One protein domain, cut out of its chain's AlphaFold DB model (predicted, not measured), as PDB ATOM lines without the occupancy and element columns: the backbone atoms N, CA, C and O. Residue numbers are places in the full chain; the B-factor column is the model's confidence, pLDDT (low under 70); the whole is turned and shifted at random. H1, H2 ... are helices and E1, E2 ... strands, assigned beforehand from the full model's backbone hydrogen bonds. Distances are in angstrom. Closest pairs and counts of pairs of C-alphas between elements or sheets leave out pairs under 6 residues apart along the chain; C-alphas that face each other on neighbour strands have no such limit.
ATOM      1  N   GLU A   9     236.315 234.298 158.904       91.56
ATOM      2  CA  GLU A   9     237.519 233.962 158.132       91.56
ATOM      3  C   GLU A   9     238.772 233.955 159.013       91.56
ATOM      4  O   GLU A   9     239.636 233.097 158.856       91.56
ATOM      5  N   GLU A  10     238.873 234.888 159.963       93.38
ATOM      6  CA  GLU A  10     239.962 234.886 160.942       93.38
ATOM      7  C   GLU A  10     239.890 233.628 161.819       93.38
ATOM      8  O   GLU A  10     240.904 232.957 161.994       93.38
ATOM      9  N   LEU A  11     238.687 233.238 162.265       92.81
ATOM     10  CA  LEU A  11     238.473 231.991 163.006       92.81
ATOM     11  C   LEU A  11     238.852 230.749 162.180       92.81
ATOM     12  O   LEU A  11     239.443 229.800 162.706       92.81
ATOM     13  N   ASP A  12     238.580 230.759 160.875       92.56
ATOM     14  CA  ASP A  12     238.996 229.686 159.968       92.56
ATOM     15  C   ASP A  12     240.528 229.640 159.760       92.56
ATOM     16  O   ASP A  12     241.108 228.579 159.535       92.56
ATOM     17  N   GLY A  13     241.238 230.745 159.979       90.69
ATOM     18  CA  GLY A  13     242.704 230.759 160.056       90.69
ATOM     19  C   GLY A  13     243.274 230.294 161.403       90.69
ATOM     20  O   GLY A  13     244.419 229.842 161.472       90.69
ATOM     21  N   THR A  14     242.499 230.387 162.485       92.88
ATOM     22  CA  THR A  14     242.960 230.082 163.847       92.88
ATOM     23  C   THR A  14     243.010 228.576 164.120       92.88
ATOM     24  O   THR A  14     242.061 227.842 163.837       92.88
ATOM     25  N   ALA A  21     238.812 227.168 175.532       95.62
ATOM     26  CA  ALA A  21     237.404 227.366 175.221       95.62
ATOM     27  C   ALA A  21     237.218 228.391 174.095       95.62
ATOM     28  O   ALA A  21     238.047 229.289 173.917       95.62
ATOM     29  N   ILE A  22     236.081 228.304 173.405       96.56
ATOM     30  CA  ILE A  22     235.604 229.296 172.437       96.56
ATOM     31  C   ILE A  22     234.390 230.014 173.027       96.56
ATOM     32  O   ILE A  22     233.446 229.383 173.496       96.56
ATOM     33  N   PHE A  23     234.388 231.344 172.970       96.81
ATOM     34  CA  PHE A  23     233.216 232.154 173.290       96.81
ATOM     35  C   PHE A  23     232.625 232.746 172.010       96.81
ATOM     36  O   PHE A  23     233.317 233.457 171.280       96.81
ATOM     37  N   ILE A  24     231.339 232.498 171.765       97.00
ATOM     38  CA  ILE A  24     230.598 233.063 170.635       97.00
ATOM     39  C   ILE A  24     229.594 234.078 171.173       97.00
ATOM     40  O   ILE A  24     228.636 233.739 171.869       97.00
ATOM     41  N   GLY A  25     229.833 235.348 170.855       94.69
ATOM     42  CA  GLY A  25     229.000 236.457 171.306       94.69
ATOM     43  C   GLY A  25     227.647 236.566 170.596       94.69
ATOM     44  O   GLY A  25     227.299 235.799 169.698       94.69
ATOM     45  N   GLY A  26     226.887 237.584 171.005       93.81
ATOM     46  CA  GLY A  26     225.606 237.934 170.397       93.81
ATOM     47  C   GLY A  26     225.735 238.728 169.094       93.81
ATOM     48  O   GLY A  26     226.821 239.107 168.657       93.81
ATOM     49  N   GLY A  27     224.591 239.031 168.486       95.12
ATOM     50  CA  GLY A  27     224.494 239.747 167.220       95.12
ATOM     51  C   GLY A  27     223.190 239.388 166.526       95.12
ATOM     52  O   GLY A  27     222.232 239.001 167.186       95.12
ATOM     53  N   ASN A  28     223.166 239.490 165.199       97.94
ATOM     54  CA  ASN A  28     222.077 238.924 164.412       97.94
ATOM     55  C   ASN A  28     222.386 237.456 164.099       97.94
ATOM     56  O   ASN A  28     223.400 237.164 163.463       97.94
ATOM     57  N   THR A  29     221.497 236.558 164.512       98.50
ATOM     58  CA  THR A  29     221.686 235.103 164.441       98.50
ATOM     59  C   THR A  29     221.855 234.604 163.005       98.50
ATOM     60  O   THR A  29     222.760 233.820 162.728       98.50
ATOM     61  N   TYR A  30     221.071 235.133 162.058       98.69
ATOM     62  CA  TYR A  30     221.187 234.783 160.637       98.69
ATOM     63  C   TYR A  30     222.541 235.152 160.043       98.69
ATOM     64  O   TYR A  30     223.147 234.345 159.344       98.69
ATOM     65  N   LYS A  31     223.024 236.369 160.317       98.19
ATOM     66  CA  LYS A  31     224.350 236.799 159.864       98.19
ATOM     67  C   LYS A  31     225.445 235.933 160.489       98.19
ATOM     68  O   LYS A  31     226.330 235.491 159.771       98.19
ATOM     69  N   LEU A  32     225.369 235.677 161.798       98.25
ATOM     70  CA  LEU A  32     226.351 234.856 162.509       98.25
ATOM     71  C   LEU A  32     226.461 233.454 161.895       98.25
ATOM     72  O   LEU A  32     227.553 233.044 161.515       98.25
ATOM     73  N   LEU A  33     225.335 232.750 161.741       98.62
ATOM     74  CA  LEU A  33     225.331 231.407 161.157       98.62
ATOM     75  C   LEU A  33     225.807 231.419 159.697       98.62
ATOM     76  O   LEU A  33     226.584 230.553 159.300       98.62
ATOM     77  N   ASN A  34     225.381 232.412 158.911       98.44
ATOM     78  CA  ASN A  34     225.819 232.578 157.526       98.44
ATOM     79  C   ASN A  34     227.343 232.715 157.419       98.44
ATOM     80  O   ASN A  34     227.959 232.016 156.620       98.44
ATOM     81  N   ASP A  35     227.949 233.587 158.224       97.88
ATOM     82  CA  ASP A  35     229.389 233.853 158.162       97.88
ATOM     83  C   ASP A  35     230.202 232.629 158.617       97.88
ATOM     84  O   ASP A  35     231.209 232.278 157.997       97.88
ATOM     85  N   LEU A  36     229.741 231.922 159.656       98.19
ATOM     86  CA  LEU A  36     230.369 230.676 160.107       98.19
ATOM     87  C   LEU A  36     230.323 229.590 159.025       98.19
ATOM     88  O   LEU A  36     231.333 228.930 158.782       98.19
ATOM     89  N   LYS A  37     229.181 229.419 158.349       97.75
ATOM     90  CA  LYS A  37     229.044 228.440 157.259       97.75
ATOM     91  C   LYS A  37     229.868 228.828 156.031       97.75
ATOM     92  O   LYS A  37     230.534 227.976 155.455       97.75
ATOM     93  N   ALA A  38     229.856 230.102 155.642       97.25
ATOM     94  CA  ALA A  38     230.555 230.582 154.450       97.25
ATOM     95  C   ALA A  38     232.087 230.519 154.570       97.25
ATOM     96  O   ALA A  38     232.769 230.354 153.561       97.25
ATOM     97  N   SER A  39     232.620 230.647 155.787       96.50
ATOM     98  CA  SER A  39     234.065 230.633 156.050       96.50
ATOM     99  C   SER A  39     234.655 229.244 156.305       96.50
ATOM    100  O   SER A  39     235.869 229.121 156.297       96.50
ATOM    101  N   GLY A  40     233.840 228.214 156.562       95.38
ATOM    102  CA  GLY A  40     234.318 226.908 157.050       95.38
ATOM    103  C   GLY A  40     234.453 226.818 158.577       95.38
ATOM    104  O   GLY A  40     234.548 225.719 159.128       95.38
ATOM    105  N   SER A  41     234.333 227.944 159.287       97.19
ATOM    106  CA  SER A  41     234.388 227.987 160.751       97.19
ATOM    107  C   SER A  41     233.300 227.171 161.444       97.19
ATOM    108  O   SER A  41     233.520 226.698 162.557       97.19
ATOM    109  N   PHE A  42     232.138 226.988 160.813       97.81
ATOM    110  CA  PHE A  42     231.077 226.136 161.352       97.81
ATOM    111  C   PHE A  42     231.577 224.699 161.570       97.81
ATOM    112  O   PHE A  42     231.515 224.190 162.685       97.81
ATOM    113  N   GLU A  43     232.161 224.080 160.542       97.00
ATOM    114  CA  GLU A  43     232.697 222.716 160.644       97.00
ATOM    115  C   GLU A  43     233.885 222.643 161.606       97.00
ATOM    116  O   GLU A  43     234.032 221.672 162.344       97.00
ATOM    117  N   LYS A  44     234.702 223.701 161.674       96.62
ATOM    118  CA  LYS A  44     235.804 223.770 162.636       96.62
ATOM    119  C   LYS A  44     235.319 223.783 164.088       96.62
ATOM    120  O   LYS A  44     235.849 223.040 164.908       96.62
ATOM    121  N   ILE A  45     234.331 224.619 164.419       97.31
ATOM    122  CA  ILE A  45     233.746 224.660 165.770       97.31
ATOM    123  C   ILE A  45     233.106 223.310 166.098       97.31
ATOM    124  O   ILE A  45     233.277 222.810 167.207       97.31
ATOM    125  N   LYS A  46     232.411 222.703 165.132       96.75
ATOM    126  CA  LYS A  46     231.809 221.379 165.299       96.75
ATOM    127  C   LYS A  46     232.865 220.327 165.645       96.75
ATOM    128  O   LYS A  46     232.729 219.653 166.660       96.75
ATOM    129  N   ALA A  47     233.948 220.256 164.872       96.31
ATOM    130  CA  ALA A  47     235.052 219.336 165.129       96.31
ATOM    131  C   ALA A  47     235.742 219.595 166.479       96.31
ATOM    132  O   ALA A  47     236.192 218.652 167.123       96.31
ATOM    133  N   TYR A  48     235.821 220.856 166.918       96.81
ATOM    134  CA  TYR A  48     236.347 221.208 168.239       96.81
ATOM    135  C   TYR A  48     235.463 220.661 169.366       96.81
ATOM    136  O   TYR A  48     235.984 220.083 170.313       96.81
ATOM    137  N   ILE A  49     234.135 220.773 169.246       95.25
ATOM    138  CA  ILE A  49     233.178 220.207 170.213       95.25
ATOM    139  C   ILE A  49     233.258 218.676 170.234       95.25
ATOM    140  O   ILE A  49     233.295 218.080 171.304       95.25
ATOM    141  N   GLU A  50     233.338 218.038 169.062       93.38
ATOM    142  CA  GLU A  50     233.477 216.577 168.928       93.38
ATOM    143  C   GLU A  50     234.783 216.032 169.540       93.38
ATOM    144  O   GLU A  50     234.890 214.834 169.796       93.38
ATOM    145  N   GLN A  51     235.766 216.900 169.792       94.06
ATOM    146  CA  GLN A  51     237.039 216.590 170.451       94.06
ATOM    147  C   GLN A  51     237.081 217.084 171.908       94.06
ATOM    148  O   GLN A  51     238.141 217.456 172.411       94.06
ATOM    149  N   ASP A  52     235.925 217.111 172.576       92.81
ATOM    150  CA  ASP A  52     235.746 217.546 173.971       92.81
ATOM    151  C   ASP A  52     236.104 219.026 174.233       92.81
ATOM    152  O   ASP A  52     236.345 219.446 175.370       92.81
ATOM    153  N   GLY A  53     236.130 219.851 173.182       95.38
ATOM    154  CA  GLY A  53     236.351 221.287 173.279       95.38
ATOM    155  C   GLY A  53     235.172 222.024 173.923       95.38
ATOM    156  O   GLY A  53     234.005 221.735 173.665       95.38
ATOM    157  N   ILE A  54     235.472 223.031 174.746       96.69
ATOM    158  CA  ILE A  54     234.451 223.795 175.477       96.69
ATOM    159  C   ILE A  54     234.003 224.994 174.643       96.69
ATOM    160  O   ILE A  54     234.810 225.863 174.304       96.69
ATOM    161  N   VAL A  55     232.704 225.105 174.369       97.31
ATOM    162  CA  VAL A  55     232.140 226.270 173.677       97.31
ATOM    163  C   VAL A  55     231.035 226.906 174.504       97.31
ATOM    164  O   VAL A  55     230.168 226.225 175.040       97.31
ATOM    165  N   PHE A  56     231.068 228.232 174.606       96.25
ATOM    166  CA  PHE A  56     230.063 229.020 175.306       96.25
ATOM    167  C   PHE A  56     229.429 230.028 174.349       96.25
ATOM    168  O   PHE A  56     230.117 230.860 173.753       96.25
ATOM    169  N   GLY A  57     228.107 229.971 174.220       96.81
ATOM    170  CA  GLY A  57     227.326 230.859 173.369       96.81
ATOM    171  C   GLY A  57     226.525 231.873 174.178       96.81
ATOM    172  O   GLY A  57     225.815 231.506 175.108       96.81
ATOM    173  N   GLY A  58     226.592 233.150 173.806       96.00
ATOM    174  CA  GLY A  58     225.728 234.196 174.354       96.00
ATOM    175  C   GLY A  58     224.731 234.709 173.316       96.00
ATOM    176  O   GLY A  58     225.129 235.091 172.216       96.00
ATOM    177  N   SER A  59     223.443 234.804 173.665       95.75
ATOM    178  CA  SER A  59     222.396 235.336 172.771       95.75
ATOM    179  C   SER A  59     222.367 234.580 171.425       95.75
ATOM    180  O   SER A  59     222.148 233.372 171.428       95.75
ATOM    181  N   ALA A  60     222.645 235.233 170.292       97.81
ATOM    182  CA  ALA A  60     222.788 234.584 168.985       97.81
ATOM    183  C   ALA A  60     223.764 233.392 169.005       97.81
ATOM    184  O   ALA A  60     223.474 232.358 168.406       97.81
ATOM    185  N   GLY A  61     224.877 233.504 169.738       97.69
ATOM    186  CA  GLY A  61     225.836 232.415 169.911       97.69
ATOM    187  C   GLY A  61     225.267 231.205 170.653       97.69
ATOM    188  O   GLY A  61     225.743 230.106 170.425       97.69
ATOM    189  N   ALA A  62     224.246 231.371 171.503       97.62
ATOM    190  CA  ALA A  62     223.530 230.247 172.116       97.62
ATOM    191  C   ALA A  62     222.522 229.628 171.136       97.62
ATOM    192  O   ALA A  62     222.408 228.410 171.038       97.62
ATOM    193  N   ILE A  63     221.813 230.470 170.374       98.44
ATOM    194  CA  ILE A  63     220.758 230.035 169.447       98.44
ATOM    195  C   ILE A  63     221.311 229.101 168.363       98.44
ATOM    196  O   ILE A  63     220.676 228.095 168.050       98.44
ATOM    197  N   ILE A  64     222.501 229.387 167.822       98.50
ATOM    198  CA  ILE A  64     223.107 228.563 166.762       98.50
ATOM    199  C   ILE A  64     223.433 227.127 167.202       98.50
ATOM    200  O   ILE A  64     223.610 226.278 166.333       98.50
ATOM    201  N   PHE A  65     223.500 226.836 168.508       98.19
ATOM    202  CA  PHE A  65     223.703 225.470 169.008       98.19
ATOM    203  C   PHE A  65     222.439 224.610 168.987       98.19
ATOM    204  O   PHE A  65     222.535 223.388 169.081       98.19
ATOM    205  N   GLY A  66     221.266 225.224 168.821       98.25
ATOM    206  CA  GLY A  66     220.025 224.497 168.592       98.25
ATOM    207  C   GLY A  66     219.960 223.848 167.208       98.25
ATOM    208  O   GLY A  66     220.834 224.027 166.355       98.25
ATOM    209  N   TYR A  67     218.880 223.106 166.984       98.56
ATOM    210  CA  TYR A  67     218.615 222.418 165.725       98.56
ATOM    211  C   TYR A  67     218.432 223.374 164.535       98.56
ATOM    212  O   TYR A  67     219.058 223.204 163.488       98.56
ATOM    213  N   ASP A  68     217.582 224.395 164.668       98.56
ATOM    214  CA  ASP A  68     217.257 225.308 163.571       98.56
ATOM    215  C   ASP A  68     216.949 226.721 164.086       98.56
ATOM    216  O   ASP A  68     216.065 226.925 164.923       98.56
ATOM    217  N   ILE A  69     217.687 227.708 163.569       98.56
ATOM    218  CA  ILE A  69     217.642 229.089 164.061       98.56
ATOM    219  C   ILE A  69     216.370 229.839 163.666       98.56
ATOM    220  O   ILE A  69     216.164 230.953 164.142       98.56
ATOM    221  N   GLU A  70     215.499 229.270 162.826       97.94
ATOM    222  CA  GLU A  70     214.200 229.882 162.506       97.94
ATOM    223  C   GLU A  70     213.329 230.109 163.757       97.94
ATOM    224  O   GLU A  70     212.452 230.973 163.742       97.94
ATOM    225  N   SER A  71     213.630 229.443 164.881       97.50
ATOM    226  CA  SER A  71     213.040 229.757 166.190       97.50
ATOM    227  C   SER A  71     213.159 231.249 166.540       97.50
ATOM    228  O   SER A  71     212.262 231.812 167.166       97.50
ATOM    229  N   CYS A  72     214.234 231.927 166.114       96.81
ATOM    230  CA  CYS A  72     214.508 233.326 166.442       96.81
ATOM    231  C   CYS A  72     213.879 234.353 165.483       96.81
ATOM    232  O   CYS A  72     214.078 235.554 165.681       96.81
ATOM    233  N   ALA A  73     213.089 233.935 164.485       96.00
ATOM    234  CA  ALA A  73     212.533 234.820 163.449       96.00
ATOM    235  C   ALA A  73     211.693 235.992 164.004       96.00
ATOM    236  O   ALA A  73     211.609 237.068 163.406       96.00
ATOM    237  N   ALA A  74     211.098 235.821 165.188       94.50
ATOM    238  CA  ALA A  74     210.351 236.874 165.876       94.50
ATOM    239  C   ALA A  74     211.241 238.015 166.418       94.50
ATOM    240  O   ALA A  74     210.747 239.132 166.642       94.50
ATOM    241  N   MET A  75     212.527 237.721 166.643       94.50
ATOM    242  CA  MET A  75     213.546 238.582 167.249       94.50
ATOM    243  C   MET A  75     214.523 239.133 166.205       94.50
ATOM    244  O   MET A  75     214.805 240.332 166.200       94.50
ATOM    245  N   ASP A  76     214.998 238.281 165.299       96.56
ATOM    246  CA  ASP A  76     216.029 238.594 164.319       96.56
ATOM    247  C   ASP A  76     215.492 238.571 162.886       96.56
ATOM    248  O   ASP A  76     214.698 237.722 162.499       96.56
ATOM    249  N   LYS A  77     215.967 239.503 162.050       96.75
ATOM    250  CA  LYS A  77     215.606 239.546 160.623       96.75
ATOM    251  C   LYS A  77     216.677 238.868 159.774       96.75
ATOM    252  O   LYS A  77     217.847 239.244 159.866       96.75
ATOM    253  N   ASN A  78     216.269 237.977 158.873       97.81
ATOM    254  CA  ASN A  78     217.150 237.336 157.897       97.81
ATOM    255  C   ASN A  78     217.521 238.292 156.744       97.81
ATOM    256  O   ASN A  78     216.970 238.233 155.646       97.81
ATOM    257  N   LYS A  79     218.448 239.221 157.005       97.38
ATOM    258  CA  LYS A  79     218.915 240.214 156.014       97.38
ATOM    259  C   LYS A  79     219.894 239.642 154.987       97.38
ATOM    260  O   LYS A  79     220.071 240.235 153.931       97.38
ATOM    261  N   VAL A  80     220.541 238.526 155.322       97.81
ATOM    262  CA  VAL A  80     221.539 237.850 154.480       97.81
ATOM    263  C   VAL A  80     220.909 236.834 153.521       97.81
ATOM    264  O   VAL A  80     221.593 236.303 152.656       97.81
ATOM    265  N   GLY A  81     219.601 236.579 153.640       97.56
ATOM    266  CA  GLY A  81     218.887 235.640 152.777       97.56
ATOM    267  C   GLY A  81     219.279 234.179 153.003       97.56
ATOM    268  O   GLY A  81     219.123 233.375 152.083       97.56
ATOM    269  N   LEU A  82     219.771 233.842 154.204       97.94
ATOM    270  CA  LEU A  82     220.215 232.497 154.567       97.94
ATOM    271  C   LEU A  82     219.072 231.498 154.350       97.94
ATOM    272  O   LEU A  82     217.958 231.730 154.820       97.94
ATOM    273  N   LYS A  83     219.341 230.423 153.608       96.94
ATOM    274  CA  LYS A  83     218.360 229.368 153.299       96.94
ATOM    275  C   LYS A  83     218.526 228.136 154.171       96.94
ATOM    276  O   LYS A  83     217.532 227.540 154.559       96.94
ATOM    277  N   ASP A  84     219.768 227.778 154.468       97.69
ATOM    278  CA  ASP A  84     220.079 226.691 155.383       97.69
ATOM    279  C   ASP A  84     220.263 227.241 156.803       97.69
ATOM    280  O   ASP A  84     221.333 227.730 157.182       97.69
ATOM    281  N   THR A  85     219.188 227.158 157.577       98.38
ATOM    282  CA  THR A  85     219.078 227.671 158.947       98.38
ATOM    283  C   THR A  85     219.412 226.624 160.007       98.38
ATOM    284  O   THR A  85     219.285 226.903 161.199       98.38
ATOM    285  N   LYS A  86     219.877 225.431 159.607       98.44
ATOM    286  CA  LYS A  86     220.273 224.388 160.558       98.44
ATOM    287  C   LYS A  86     221.496 224.821 161.360       98.44
ATOM    288  O   LYS A  86     222.486 225.269 160.775       98.44
ATOM    289  N   GLY A  87     221.382 224.739 162.681       98.25
ATOM    290  CA  GLY A  87     222.459 225.011 163.623       98.25
ATOM    291  C   GLY A  87     223.321 223.773 163.862       98.25
ATOM    292  O   GLY A  87     223.362 222.864 163.034       98.25
ATOM    293  N   PHE A  88     224.019 223.745 164.996       98.00
ATOM    294  CA  PHE A  88     224.860 222.606 165.381       98.00
ATOM    295  C   PHE A  88     224.064 221.380 165.833       98.00
ATOM    296  O   PHE A  88     224.640 220.298 165.880       98.00
ATOM    297  N   ASP A  89     222.777 221.542 166.160       97.31
ATOM    298  CA  ASP A  89     221.928 220.465 166.680       97.31
ATOM    299  C   ASP A  89     222.517 219.760 167.918       97.31
ATOM    300  O   ASP A  89     222.424 218.546 168.090       97.31
ATOM    301  N   ALA A  90     223.133 220.535 168.815       96.19
ATOM    302  CA  ALA A  90     223.762 219.998 170.022       96.19
ATOM    303  C   ALA A  90     222.738 219.418 171.016       96.19
ATOM    304  O   ALA A  90     223.094 218.662 171.913       96.19
ATOM    305  N   LEU A  91     221.457 219.768 170.863       95.69
ATOM    306  CA  LEU A  91     220.374 219.403 171.774       95.69
ATOM    307  C   LEU A  91     219.433 218.348 171.178       95.69
ATOM    308  O   LEU A  91     218.262 218.308 171.539       95.69
ATOM    309  N   SER A  92     219.921 217.500 170.267       94.94
ATOM    310  CA  SER A  92     219.174 216.346 169.738       94.94
ATOM    311  C   SER A  92     217.779 216.701 169.196       94.94
ATOM    312  O   SER A  92     216.767 216.124 169.600       94.94
ATOM    313  N   GLY A  93     217.710 217.673 168.288       97.19
ATOM    314  CA  GLY A  93     216.489 218.128 167.621       97.19
ATOM    315  C   GLY A  93     215.801 219.326 168.277       97.19
ATOM    316  O   GLY A  93     214.874 219.884 167.688       97.19
ATOM    317  N   TYR A  94     216.245 219.763 169.460       98.12
ATOM    318  CA  TYR A  94     215.716 220.968 170.097       98.12
ATOM    319  C   TYR A  94     216.366 222.233 169.529       98.12
ATOM    320  O   TYR A  94     217.588 222.401 169.520       98.12
ATOM    321  N   SER A  95     215.530 223.174 169.104       98.69
ATOM    322  CA  SER A  95     215.951 224.542 168.812       98.69
ATOM    323  C   SER A  95     216.017 225.374 170.094       98.69
ATOM    324  O   SER A  95     215.393 225.055 171.105       98.69
ATOM    325  N   VAL A  96     216.764 226.475 170.056       98.31
ATOM    326  CA  VAL A  96     216.932 227.382 171.201       98.31
ATOM    327  C   VAL A  96     216.331 228.741 170.868       98.31
ATOM    328  O   VAL A  96     216.443 229.222 169.741       98.31
ATOM    329  N   PHE A  97     215.701 229.380 171.848       97.94
ATOM    330  CA  PHE A  97     215.264 230.769 171.772       97.94
ATOM    331  C   PHE A  97     215.768 231.524 173.001       97.94
ATOM    332  O   PHE A  97     215.463 231.145 174.125       97.94
ATOM    333  N   ALA A  98     216.535 232.594 172.810       95.50
ATOM    334  CA  ALA A  98     217.023 233.416 173.918       95.50
ATOM    335  C   ALA A  98     216.049 234.567 174.242       95.50
ATOM    336  O   ALA A  98     215.226 234.942 173.414       95.50
ATOM    337  N   HIS A  99     216.181 235.190 175.416       93.12
ATOM    338  CA  HIS A  99     215.466 236.428 175.788       93.12
ATOM    339  C   HIS A  99     213.932 236.321 175.873       93.12
ATOM    340  O   HIS A  99     213.242 237.327 175.693       93.12
ATOM    341  N   TYR A 100     213.376 235.134 176.139       93.06
ATOM    342  CA  TYR A 100     211.924 234.911 176.077       93.06
ATOM    343  C   TYR A 100     211.138 235.740 177.105       93.06
ATOM    344  O   TYR A 100     210.190 236.429 176.738       93.06
ATOM    345  N   THR A 101     211.574 235.750 178.366       85.06
ATOM    346  CA  THR A 101     210.972 236.548 179.447       85.06
ATOM    347  C   THR A 101     212.019 237.476 180.048       85.06
ATOM    348  O   THR A 101     212.668 237.164 181.048       85.06
ATOM    349  N   ASN A 102     212.227 238.624 179.408       74.69
ATOM    350  CA  ASN A 102     213.201 239.610 179.866       74.69
ATOM    351  C   ASN A 102     212.514 240.738 180.660       74.69
ATOM    352  O   ASN A 102     212.004 241.698 180.080       74.69
ATOM    353  N   GLY A 103     212.559 240.623 181.990       64.12
ATOM    354  CA  GLY A 103     212.153 241.678 182.927       64.12
ATOM    355  C   GLY A 103     213.239 242.721 183.235       64.12
ATOM    356  O   GLY A 103     212.932 243.748 183.828       64.12
ATOM    357  N   SER A 104     214.488 242.490 182.817       67.94
ATOM    358  CA  SER A 104     215.636 243.394 183.015       67.94
ATOM    359  C   SER A 104     215.793 244.417 181.870       67.94
ATOM    360  O   SER A 104     216.763 245.176 181.819       67.94
ATOM    361  N   SER A 105     214.865 244.426 180.907       78.00
ATOM    362  CA  SER A 105     214.939 245.256 179.704       78.00
ATOM    363  C   SER A 105     214.649 246.734 180.005       78.00
ATOM    364  O   SER A 105     214.051 247.083 181.017       78.00
ATOM    365  N   ARG A 106     215.037 247.632 179.089       83.75
ATOM    366  CA  ARG A 106     214.674 249.063 179.171       83.75
ATOM    367  C   ARG A 106     213.207 249.344 178.813       83.75
ATOM    368  O   ARG A 106     212.811 250.506 178.816       83.75
ATOM    369  N   LEU A 107     212.449 248.316 178.436       86.56
ATOM    370  CA  LEU A 107     211.039 248.428 178.088       86.56
ATOM    371  C   LEU A 107     210.186 248.503 179.354       86.56
ATOM    372  O   LEU A 107     210.551 247.981 180.407       86.56
ATOM    373  N   THR A 108     209.014 249.109 179.228       90.69
ATOM    374  CA  THR A 108     207.975 249.044 180.258       90.69
ATOM    375  C   THR A 108     207.481 247.607 180.455       90.69
ATOM    376  O   THR A 108     207.644 246.740 179.594       90.69
ATOM    377  N   GLU A 109     206.827 247.334 181.586       89.56
ATOM    378  CA  GLU A 109     206.204 246.026 181.842       89.56
ATOM    379  C   GLU A 109     205.198 245.638 180.749       89.56
ATOM    380  O   GLU A 109     205.160 244.483 180.323       89.56
ATOM    381  N   GLN A 110     204.422 246.608 180.251       91.25
ATOM    382  CA  GLN A 110     203.460 246.381 179.174       91.25
ATOM    383  C   GLN A 110     204.157 245.988 177.865       91.25
ATOM    384  O   GLN A 110     203.790 244.983 177.265       91.25
ATOM    385  N   GLU A 111     205.186 246.726 177.448       92.56
ATOM    386  CA  GLU A 111     205.954 246.411 176.236       92.56
ATOM    387  C   GLU A 111     206.672 245.057 176.350       92.56
ATOM    388  O   GLU A 111     206.742 244.299 175.382       92.56
ATOM    389  N   ASN A 112     207.184 244.712 177.537       90.88
ATOM    390  CA  ASN A 112     207.761 243.391 177.790       90.88
ATOM    391  C   ASN A 112     206.715 242.279 177.664       90.88
ATOM    392  O   ASN A 112     207.016 241.234 177.081       90.88
ATOM    393  N   ARG A 113     205.496 242.502 178.170       91.31
ATOM    394  CA  ARG A 113     204.388 241.552 178.038       91.31
ATOM    395  C   ARG A 113     203.994 241.359 176.575       91.31
ATOM    396  O   ARG A 113     204.000 240.225 176.115       91.31
ATOM    397  N   GLU A 114     203.759 242.441 175.836       93.88
ATOM    398  CA  GLU A 114     203.397 242.398 174.408       93.88
ATOM    399  C   GLU A 114     204.484 241.707 173.566       93.88
ATOM    400  O   GLU A 114     204.198 240.884 172.693       93.88
ATOM    401  N   ARG A 115     205.762 241.977 173.860       93.62
ATOM    402  CA  ARG A 115     206.891 241.289 173.222       93.62
ATOM    403  C   ARG A 115     206.893 239.789 173.523       93.62
ATOM    404  O   ARG A 115     207.090 238.991 172.609       93.62
ATOM    405  N   THR A 116     206.680 239.413 174.782       94.19
ATOM    406  CA  THR A 116     206.642 238.006 175.206       94.19
ATOM    407  C   THR A 116     205.454 237.279 174.573       94.19
ATOM    408  O   THR A 116     205.607 236.151 174.115       94.19
ATOM    409  N   GLU A 117     204.287 237.919 174.488       95.44
ATOM    410  CA  GLU A 117     203.101 237.393 173.797       95.44
ATOM    411  C   GLU A 117     203.413 237.114 172.324       95.44
ATOM    412  O   GLU A 117     203.256 235.978 171.877       95.44
ATOM    413  N   LYS A 118     204.006 238.082 171.612       96.25
ATOM    414  CA  LYS A 118     204.457 237.890 170.227       96.25
ATOM    415  C   LYS A 118     205.435 236.717 170.093       96.25
ATOM    416  O   LYS A 118     205.307 235.905 169.182       96.25
ATOM    417  N   TYR A 119     206.428 236.618 170.976       97.12
ATOM    418  CA  TYR A 119     207.368 235.490 170.960       97.12
ATOM    419  C   TYR A 119     206.661 234.162 171.219       97.12
ATOM    420  O   TYR A 119     206.972 233.166 170.578       97.12
ATOM    421  N   THR A 120     205.678 234.148 172.116       97.69
ATOM    422  CA  THR A 120     204.889 232.954 172.433       97.69
ATOM    423  C   THR A 120     204.131 232.455 171.213       97.69
ATOM    424  O   THR A 120     204.195 231.268 170.916       97.69
ATOM    425  N   GLU A 121     203.434 233.339 170.501       97.81
ATOM    426  CA  GLU A 121     202.668 232.984 169.301       97.81
ATOM    427  C   GLU A 121     203.562 232.369 168.217       97.81
ATOM    428  O   GLU A 121     203.247 231.316 167.660       97.81
ATOM    429  N   GLU A 122     204.714 232.991 167.969       97.94
ATOM    430  CA  GLU A 122     205.673 232.535 166.964       97.94
ATOM    431  C   GLU A 122     206.309 231.191 167.348       97.94
ATOM    432  O   GLU A 122     206.409 230.301 166.505       97.94
ATOM    433  N   LEU A 123     206.670 231.000 168.621       98.50
ATOM    434  CA  LEU A 123     207.236 229.741 169.113       98.50
ATOM    435  C   LEU A 123     206.211 228.603 169.145       98.50
ATOM    436  O   LEU A 123     206.563 227.458 168.862       98.50
ATOM    437  N   LEU A 124     204.939 228.895 169.432       98.56
ATOM    438  CA  LEU A 124     203.865 227.907 169.317       98.56
ATOM    439  C   LEU A 124     203.728 227.433 167.869       98.56
ATOM    440  O   LEU A 124     203.758 226.223 167.645       98.56
ATOM    441  N   ARG A 125     203.654 228.357 166.898       98.38
ATOM    442  CA  ARG A 125     203.592 228.014 165.466       98.38
ATOM    443  C   ARG A 125     204.820 227.214 165.037       98.38
ATOM    444  O   ARG A 125     204.680 226.129 164.482       98.38
ATOM    445  N   TYR A 126     206.014 227.701 165.377       98.38
ATOM    446  CA  TYR A 126     207.263 227.009 165.080       98.38
ATOM    447  C   TYR A 126     207.258 225.576 165.627       98.38
ATOM    448  O   TYR A 126     207.577 224.638 164.904       98.38
ATOM    449  N   SER A 127     206.834 225.385 166.880       98.44
ATOM    450  CA  SER A 127     206.840 224.063 167.515       98.44
ATOM    451  C   SER A 127     205.852 223.056 166.927       98.44
ATOM    452  O   SER A 127     206.006 221.857 167.150       98.44
ATOM    453  N   GLN A 128     204.843 223.519 166.183       97.94
ATOM    454  CA  GLN A 128     203.936 222.651 165.428       97.94
ATOM    455  C   GLN A 128     204.531 222.231 164.082       97.94
ATOM    456  O   GLN A 128     204.266 221.127 163.617       97.94
ATOM    457  N   GLU A 129     205.299 223.118 163.449       96.75
ATOM    458  CA  GLU A 129     205.731 222.976 162.055       96.75
ATOM    459  C   GLU A 129     207.169 222.453 161.912       96.75
ATOM    460  O   GLU A 129     207.470 221.741 160.955       96.75
ATOM    461  N   HIS A 130     208.055 222.797 162.850       96.12
ATOM    462  CA  HIS A 130     209.504 222.626 162.707       96.12
ATOM    463  C   HIS A 130     210.141 221.725 163.768       96.12
ATOM    464  O   HIS A 130     211.081 221.000 163.442       96.12
ATOM    465  N   GLY A 131     209.656 221.757 165.011       97.50
ATOM    466  CA  GLY A 131     210.202 220.946 166.103       97.50
ATOM    467  C   GLY A 131     210.258 221.677 167.446       97.50
ATOM    468  O   GLY A 131     209.895 222.852 167.531       97.50
ATOM    469  N   PRO A 132     210.683 220.994 168.518       98.50
ATOM    470  CA  PRO A 132     210.613 221.546 169.857       98.50
ATOM    471  C   PRO A 132     211.613 222.690 170.080       98.50
ATOM    472  O   PRO A 132     212.674 222.753 169.457       98.50
ATOM    473  N   VAL A 133     211.278 223.602 170.997       98.69
ATOM    474  CA  VAL A 133     212.110 224.766 171.337       98.69
ATOM    475  C   VAL A 133     212.282 224.896 172.842       98.69
ATOM    476  O   VAL A 133     211.297 224.886 173.582       98.69
ATOM    477  N   ILE A 134     213.522 225.100 173.285       98.00
ATOM    478  CA  ILE A 134     213.845 225.562 174.637       98.00
ATOM    479  C   ILE A 134     213.987 227.085 174.595       98.00
ATOM    480  O   ILE A 134     214.911 227.627 173.987       98.00
ATOM    481  N   ALA A 135     213.050 227.782 175.227       97.38
ATOM    482  CA  ALA A 135     213.014 229.231 175.321       97.38
ATOM    483  C   ALA A 135     213.545 229.687 176.686       97.38
ATOM    484  O   ALA A 135     212.927 229.458 177.729       97.38
ATOM    485  N   MET A 136     214.708 230.328 176.664       95.25
ATOM    486  CA  MET A 136     215.468 230.718 177.843       95.25
ATOM    487  C   MET A 136     215.212 232.180 178.241       95.25
ATOM    488  O   MET A 136     215.079 233.047 177.364       95.25
ATOM    489  N   PRO A 137     215.172 232.484 179.551       92.75
ATOM    490  CA  PRO A 137     215.192 233.856 180.043       92.75
ATOM    491  C   PRO A 137     216.593 234.475 179.891       92.75
ATOM    492  O   PRO A 137     217.546 233.828 179.459       92.75
ATOM    493  N   GLU A 138     216.726 235.758 180.234       89.44
ATOM    494  CA  GLU A 138     218.054 236.348 180.439       89.44
ATOM    495  C   GLU A 138     218.700 235.813 181.720       89.44
ATOM    496  O   GLU A 138     217.990 235.457 182.655       89.44
ATOM    497  N   GLU A 139     220.036 235.839 181.761       88.81
ATOM    498  CA  GLU A 139     220.890 235.492 182.916       88.81
ATOM    499  C   GLU A 139     220.981 233.994 183.274       88.81
ATOM    500  O   GLU A 139     221.845 233.631 184.069       88.81
ATOM    501  N   ASP A 140     220.196 233.126 182.634       92.12
ATOM    502  CA  ASP A 140     220.258 231.672 182.825       92.12
ATOM    503  C   ASP A 140     221.097 230.994 181.722       92.12
ATOM    504  O   ASP A 140     221.245 231.508 180.609       92.12
ATOM    505  N   THR A 141     221.676 229.833 182.033       94.75
ATOM    506  CA  THR A 141     222.583 229.081 181.153       94.75
ATOM    507  C   THR A 141     222.113 227.643 180.997       94.75
ATOM    508  O   THR A 141     221.893 226.953 181.984       94.75
ATOM    509  N   LEU A 142     222.032 227.164 179.757       95.56
ATOM    510  CA  LEU A 142     221.845 225.749 179.460       95.56
ATOM    511  C   LEU A 142     223.226 225.105 179.309       95.56
ATOM    512  O   LEU A 142     223.983 225.474 178.410       95.56
ATOM    513  N   PHE A 143     223.565 224.184 180.202       96.75
ATOM    514  CA  PHE A 143     224.844 223.489 180.228       96.75
ATOM    515  C   PHE A 143     224.671 222.054 179.733       96.75
ATOM    516  O   PHE A 143     223.869 221.299 180.277       96.75
ATOM    517  N   LEU A 144     225.423 221.688 178.695       96.00
ATOM    518  CA  LEU A 144     225.462 220.341 178.135       96.00
ATOM    519  C   LEU A 144     226.857 219.751 178.352       96.00
ATOM    520  O   LEU A 144     227.853 220.355 177.952       96.00
ATOM    521  N   ASN A 145     226.925 218.569 178.961       94.19
ATOM    522  CA  ASN A 145     228.155 217.806 179.145       94.19
ATOM    523  C   ASN A 145     227.895 216.317 178.875       94.19
ATOM    524  O   ASN A 145     227.285 215.625 179.696       94.19
ATOM    525  N   GLY A 146     228.333 215.831 177.710       90.00
ATOM    526  CA  GLY A 146     227.902 214.532 177.194       90.00
ATOM    527  C   GLY A 146     226.379 214.500 177.051       90.00
ATOM    528  O   GLY A 146     225.798 215.412 176.473       90.00
ATOM    529  N   ASP A 147     225.732 213.500 177.649       88.50
ATOM    530  CA  ASP A 147     224.265 213.378 177.657       88.50
ATOM    531  C   ASP A 147     223.597 214.140 178.820       88.50
ATOM    532  O   ASP A 147     222.376 214.088 178.991       88.50
ATOM    533  N   HIS A 148     224.377 214.815 179.672       93.50
ATOM    534  CA  HIS A 148     223.847 215.562 180.806       93.50
ATOM    535  C   HIS A 148     223.503 216.993 180.400       93.50
ATOM    536  O   HIS A 148     224.392 217.780 180.078       93.50
ATOM    537  N   LEU A 149     222.212 217.323 180.457       93.25
ATOM    538  CA  LEU A 149     221.682 218.660 180.224       93.25
ATOM    539  C   LEU A 149     221.174 219.257 181.543       93.25
ATOM    540  O   LEU A 149     220.317 218.664 182.199       93.25
ATOM    541  N   GLU A 150     221.670 220.435 181.903       94.94
ATOM    542  CA  GLU A 150     221.321 221.153 183.130       94.94
ATOM    543  C   GLU A 150     220.968 222.613 182.819       94.94
ATOM    544  O   GLU A 150     221.633 223.267 182.016       94.94
ATOM    545  N   MET A 151     219.931 223.144 183.473       94.12
ATOM    546  CA  MET A 151     219.667 224.582 183.491       94.12
ATOM    547  C   MET A 151     220.319 225.191 184.734       94.12
ATOM    548  O   MET A 151     219.916 224.908 185.856       94.12
ATOM    549  N   ILE A 152     221.309 226.055 184.540       95.00
ATOM    550  CA  ILE A 152     221.973 226.806 185.604       95.00
ATOM    551  C   ILE A 152     221.354 228.200 185.645       95.00
ATOM    552  O   ILE A 152     221.578 229.026 184.758       95.00
ATOM    553  N   GLY A 153     220.577 228.470 186.688       91.94
ATOM    554  CA  GLY A 153     219.844 229.719 186.839       91.94
ATOM    555  C   GLY A 153     218.810 229.622 187.948       91.94
ATOM    556  O   GLY A 153     218.774 228.650 188.698       91.94
ATOM    557  N   SER A 154     217.973 230.645 188.076       89.69
ATOM    558  CA  SER A 154     216.861 230.624 189.043       89.69
ATOM    559  C   SER A 154     215.530 231.047 188.438       89.69
ATOM    560  O   SER A 154     214.518 231.088 189.142       89.69
ATOM    561  N   ARG A 155     215.512 231.387 187.145       90.75
ATOM    562  CA  ARG A 155     214.321 231.889 186.476       90.75
ATOM    563  C   ARG A 155     213.612 230.735 185.762       90.75
ATOM    564  O   ARG A 155     214.256 229.791 185.311       90.75
ATOM    565  N   PRO A 156     212.279 230.789 185.628       92.50
ATOM    566  CA  PRO A 156     211.576 229.828 184.796       92.50
ATOM    567  C   PRO A 156     212.041 229.914 183.339       92.50
ATOM    568  O   PRO A 156     212.191 231.009 182.786       92.50
ATOM    569  N   TYR A 157     212.199 228.758 182.709       94.88
ATOM    570  CA  TYR A 157     212.376 228.620 181.265       94.88
ATOM    571  C   TYR A 157     211.186 227.861 180.679       94.88
ATOM    572  O   TYR A 157     210.364 227.308 181.410       94.88
ATOM    573  N   TYR A 158     211.037 227.870 179.358       97.31
ATOM    574  CA  TYR A 158     209.834 227.337 178.723       97.31
ATOM    575  C   TYR A 158     210.187 226.375 177.603       97.31
ATOM    576  O   TYR A 158     211.021 226.678 176.757       97.31
ATOM    577  N   CYS A 159     209.499 225.239 177.564       97.94
ATOM    578  CA  CYS A 159     209.570 224.307 176.449       97.94
ATOM    579  C   CYS A 159     208.327 224.462 175.574       97.94
ATOM    580  O   CYS A 159     207.197 224.470 176.076       97.94
ATOM    581  N   PHE A 160     208.543 224.569 174.267       98.62
ATOM    582  CA  PHE A 160     207.500 224.571 173.250       98.62
ATOM    583  C   PHE A 160     207.590 223.288 172.444       98.62
ATOM    584  O   PHE A 160     208.638 223.001 171.876       98.62
ATOM    585  N   GLU A 161     206.511 222.518 172.388       98.31
ATOM    586  CA  GLU A 161     206.481 221.228 171.701       98.31
ATOM    587  C   GLU A 161     205.056 220.941 171.224       98.31
ATOM    588  O   GLU A 161     204.101 221.110 171.988       98.31
ATOM    589  N   GLU A 162     204.903 220.561 169.952       97.69
ATOM    590  CA  GLU A 162     203.601 220.270 169.330       97.69
ATOM    591  C   GLU A 162     202.560 221.391 169.536       97.69
ATOM    592  O   GLU A 162     201.369 221.143 169.754       97.69
ATOM    593  N   GLY A 163     202.999 222.654 169.525       97.69
ATOM    594  CA  GLY A 163     202.117 223.802 169.738       97.69
ATOM    595  C   GLY A 163     201.601 223.957 171.158       97.69
ATOM    596  O   GLY A 163     200.556 224.575 171.366       97.69
ATOM    597  N   LYS A 164     202.297 223.388 172.139       98.12
ATOM    598  CA  LYS A 164     202.015 223.563 173.563       98.12
ATOM    599  C   LYS A 164     203.215 224.207 174.229       98.12
ATOM    600  O   LYS A 164     204.353 223.885 173.909       98.12
ATOM    601  N   ARG A 165     202.948 225.080 175.198       97.81
ATOM    602  CA  ARG A 165     203.966 225.686 176.059       97.81
ATOM    603  C   ARG A 165     203.925 225.036 177.437       97.81
ATOM    604  O   ARG A 165     202.851 224.938 178.032       97.81
ATOM    605  N   ARG A 166     205.088 224.664 177.964       97.94
ATOM    606  CA  ARG A 166     205.277 224.204 179.342       97.94
ATOM    607  C   ARG A 166     206.307 225.083 180.033       97.94
ATOM    608  O   ARG A 166     207.380 225.304 179.488       97.94
ATOM    609  N   GLU A 167     205.965 225.575 181.213       96.62
ATOM    610  CA  GLU A 167     206.914 226.245 182.098       96.62
ATOM    611  C   GLU A 167     207.728 225.200 182.860       96.62
ATOM    612  O   GLU A 167     207.191 224.181 183.301       96.62
ATOM    613  N   MET A 168     209.018 225.461 182.989       94.50
ATOM    614  CA  MET A 168     209.998 224.626 183.658       94.50
ATOM    615  C   MET A 168     210.749 225.477 184.678       94.50
ATOM    616  O   MET A 168     210.987 226.665 184.458       94.50
ATOM    617  N   ILE A 169     211.134 224.857 185.786       89.19
ATOM    618  CA  ILE A 169     211.953 225.471 186.831       89.19
ATOM    619  C   ILE A 169     213.308 224.745 186.804       89.19
ATOM    620  O   ILE A 169     213.286 223.523 186.624       89.19
TER     621      ILE A 169
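AT A GLANCE: This is residues 9 to 14 and 21 to 169 of the 170 residues of an uncharacterized protein of Drancourtella sp. An57 (UniProt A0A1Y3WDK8). Two parts stand side by side: a four-stranded sheet of E3, E4, E7 and E8 with the long helix H6 over one face, and a small parallel pair of strands, E1 and E2, with H3 packed on it. The short helix H4 lies between them, and the hairpin E5 and E6 lies away from H6, with E5 near E2. The 155 printed residues have six named helices and eight named strands, in the order H1 E1 H2 H3 E2 H4 H5 E3 H6 E4 E5 E6 E7 E8. The larger sheet is mixed, and the class is mixed, helices and strands. The whole is compact, with a radius of gyration of the C-alphas of 15.3 A and spans of 46 by 35 by 32 A.

IN THESE COORDINATES: H1, residues 9 to 13, begins at C-alpha 9 (237.519, 233.962, 158.132). E1 is residues 21 to 24, H2 29 to 39 (15.6 A), H3 41 to 50 (14.1 A) and E2 54 to 57. H4 is residues 60 to 63, H5 69 to 72 and E3 95 to 97. H6, residues 109 to 129, is 30.4 A long, from C-alpha 109 at (206.204, 246.026, 181.842). E4 is residues 133 to 135, E5 141 to 145, E6 148 to 152 and E7 157 to 161. E8, residues 164 to 168, ends at C-alpha 168 (209.998, 224.626, 183.658).

HOW THE PARTS SIT: The sheet runs E3 E4 E7 E8. E3 and E4 are parallel, N 97 to O 134 being 2.9 A; E4 and E7 are antiparallel, N 133 to O 160 being 2.8 A; E7 and E8 are an antiparallel hairpin, N 166 to O 159 being 2.8 A. H6 makes two layers with this sheet, a helix on one face: it lies over E7 at a height of 10.1 A, along the strands, at 15 degrees on the local plane. E3, H6, E4 and E1, H2 H3, E2 are strand-helix-strand units, parallel neighbour strands with helices between, each with a right-handed crossover. H5 touches residues 122 to 126 of H6, closest at C-alphas 71 and 126, 6.5 A. H4 only grazes the sheet and touches H2, C-alphas 29 and 60 being 4.7 A apart. H2 and H3 only just touch, with 3 pairs of C-alphas within 8 A, only at the corner, closest at C-alphas 36 and 42, 4.8 A, and about perpendicular at 89 degrees. H1 touches H3, closest at C-alphas 12 and 41, 5.0 A. N 22 of E1 and O 54 of E2 are 2.9 A apart. In the antiparallel hairpin E5 and E6, N 143 and O 150 are 2.8 A apart. Every O i to N i+4 pair is within hydrogen-bond range in H1, H2, H3 and H6; H4 and H5 are too short for one.

THE WHOLE: The C-alphas farthest apart, of Gly 13 and Gln 110, are 46.4 A apart. Residues 15 to 20 are not printed, and C-alphas 14 and 21 are 12.9 A apart across the cut. The links H5 to E3, with 22 residues, and E3 to H6, with 11, are long. The mean pLDDT of the printed part is 95.1, with residues 103 to 104 under 70.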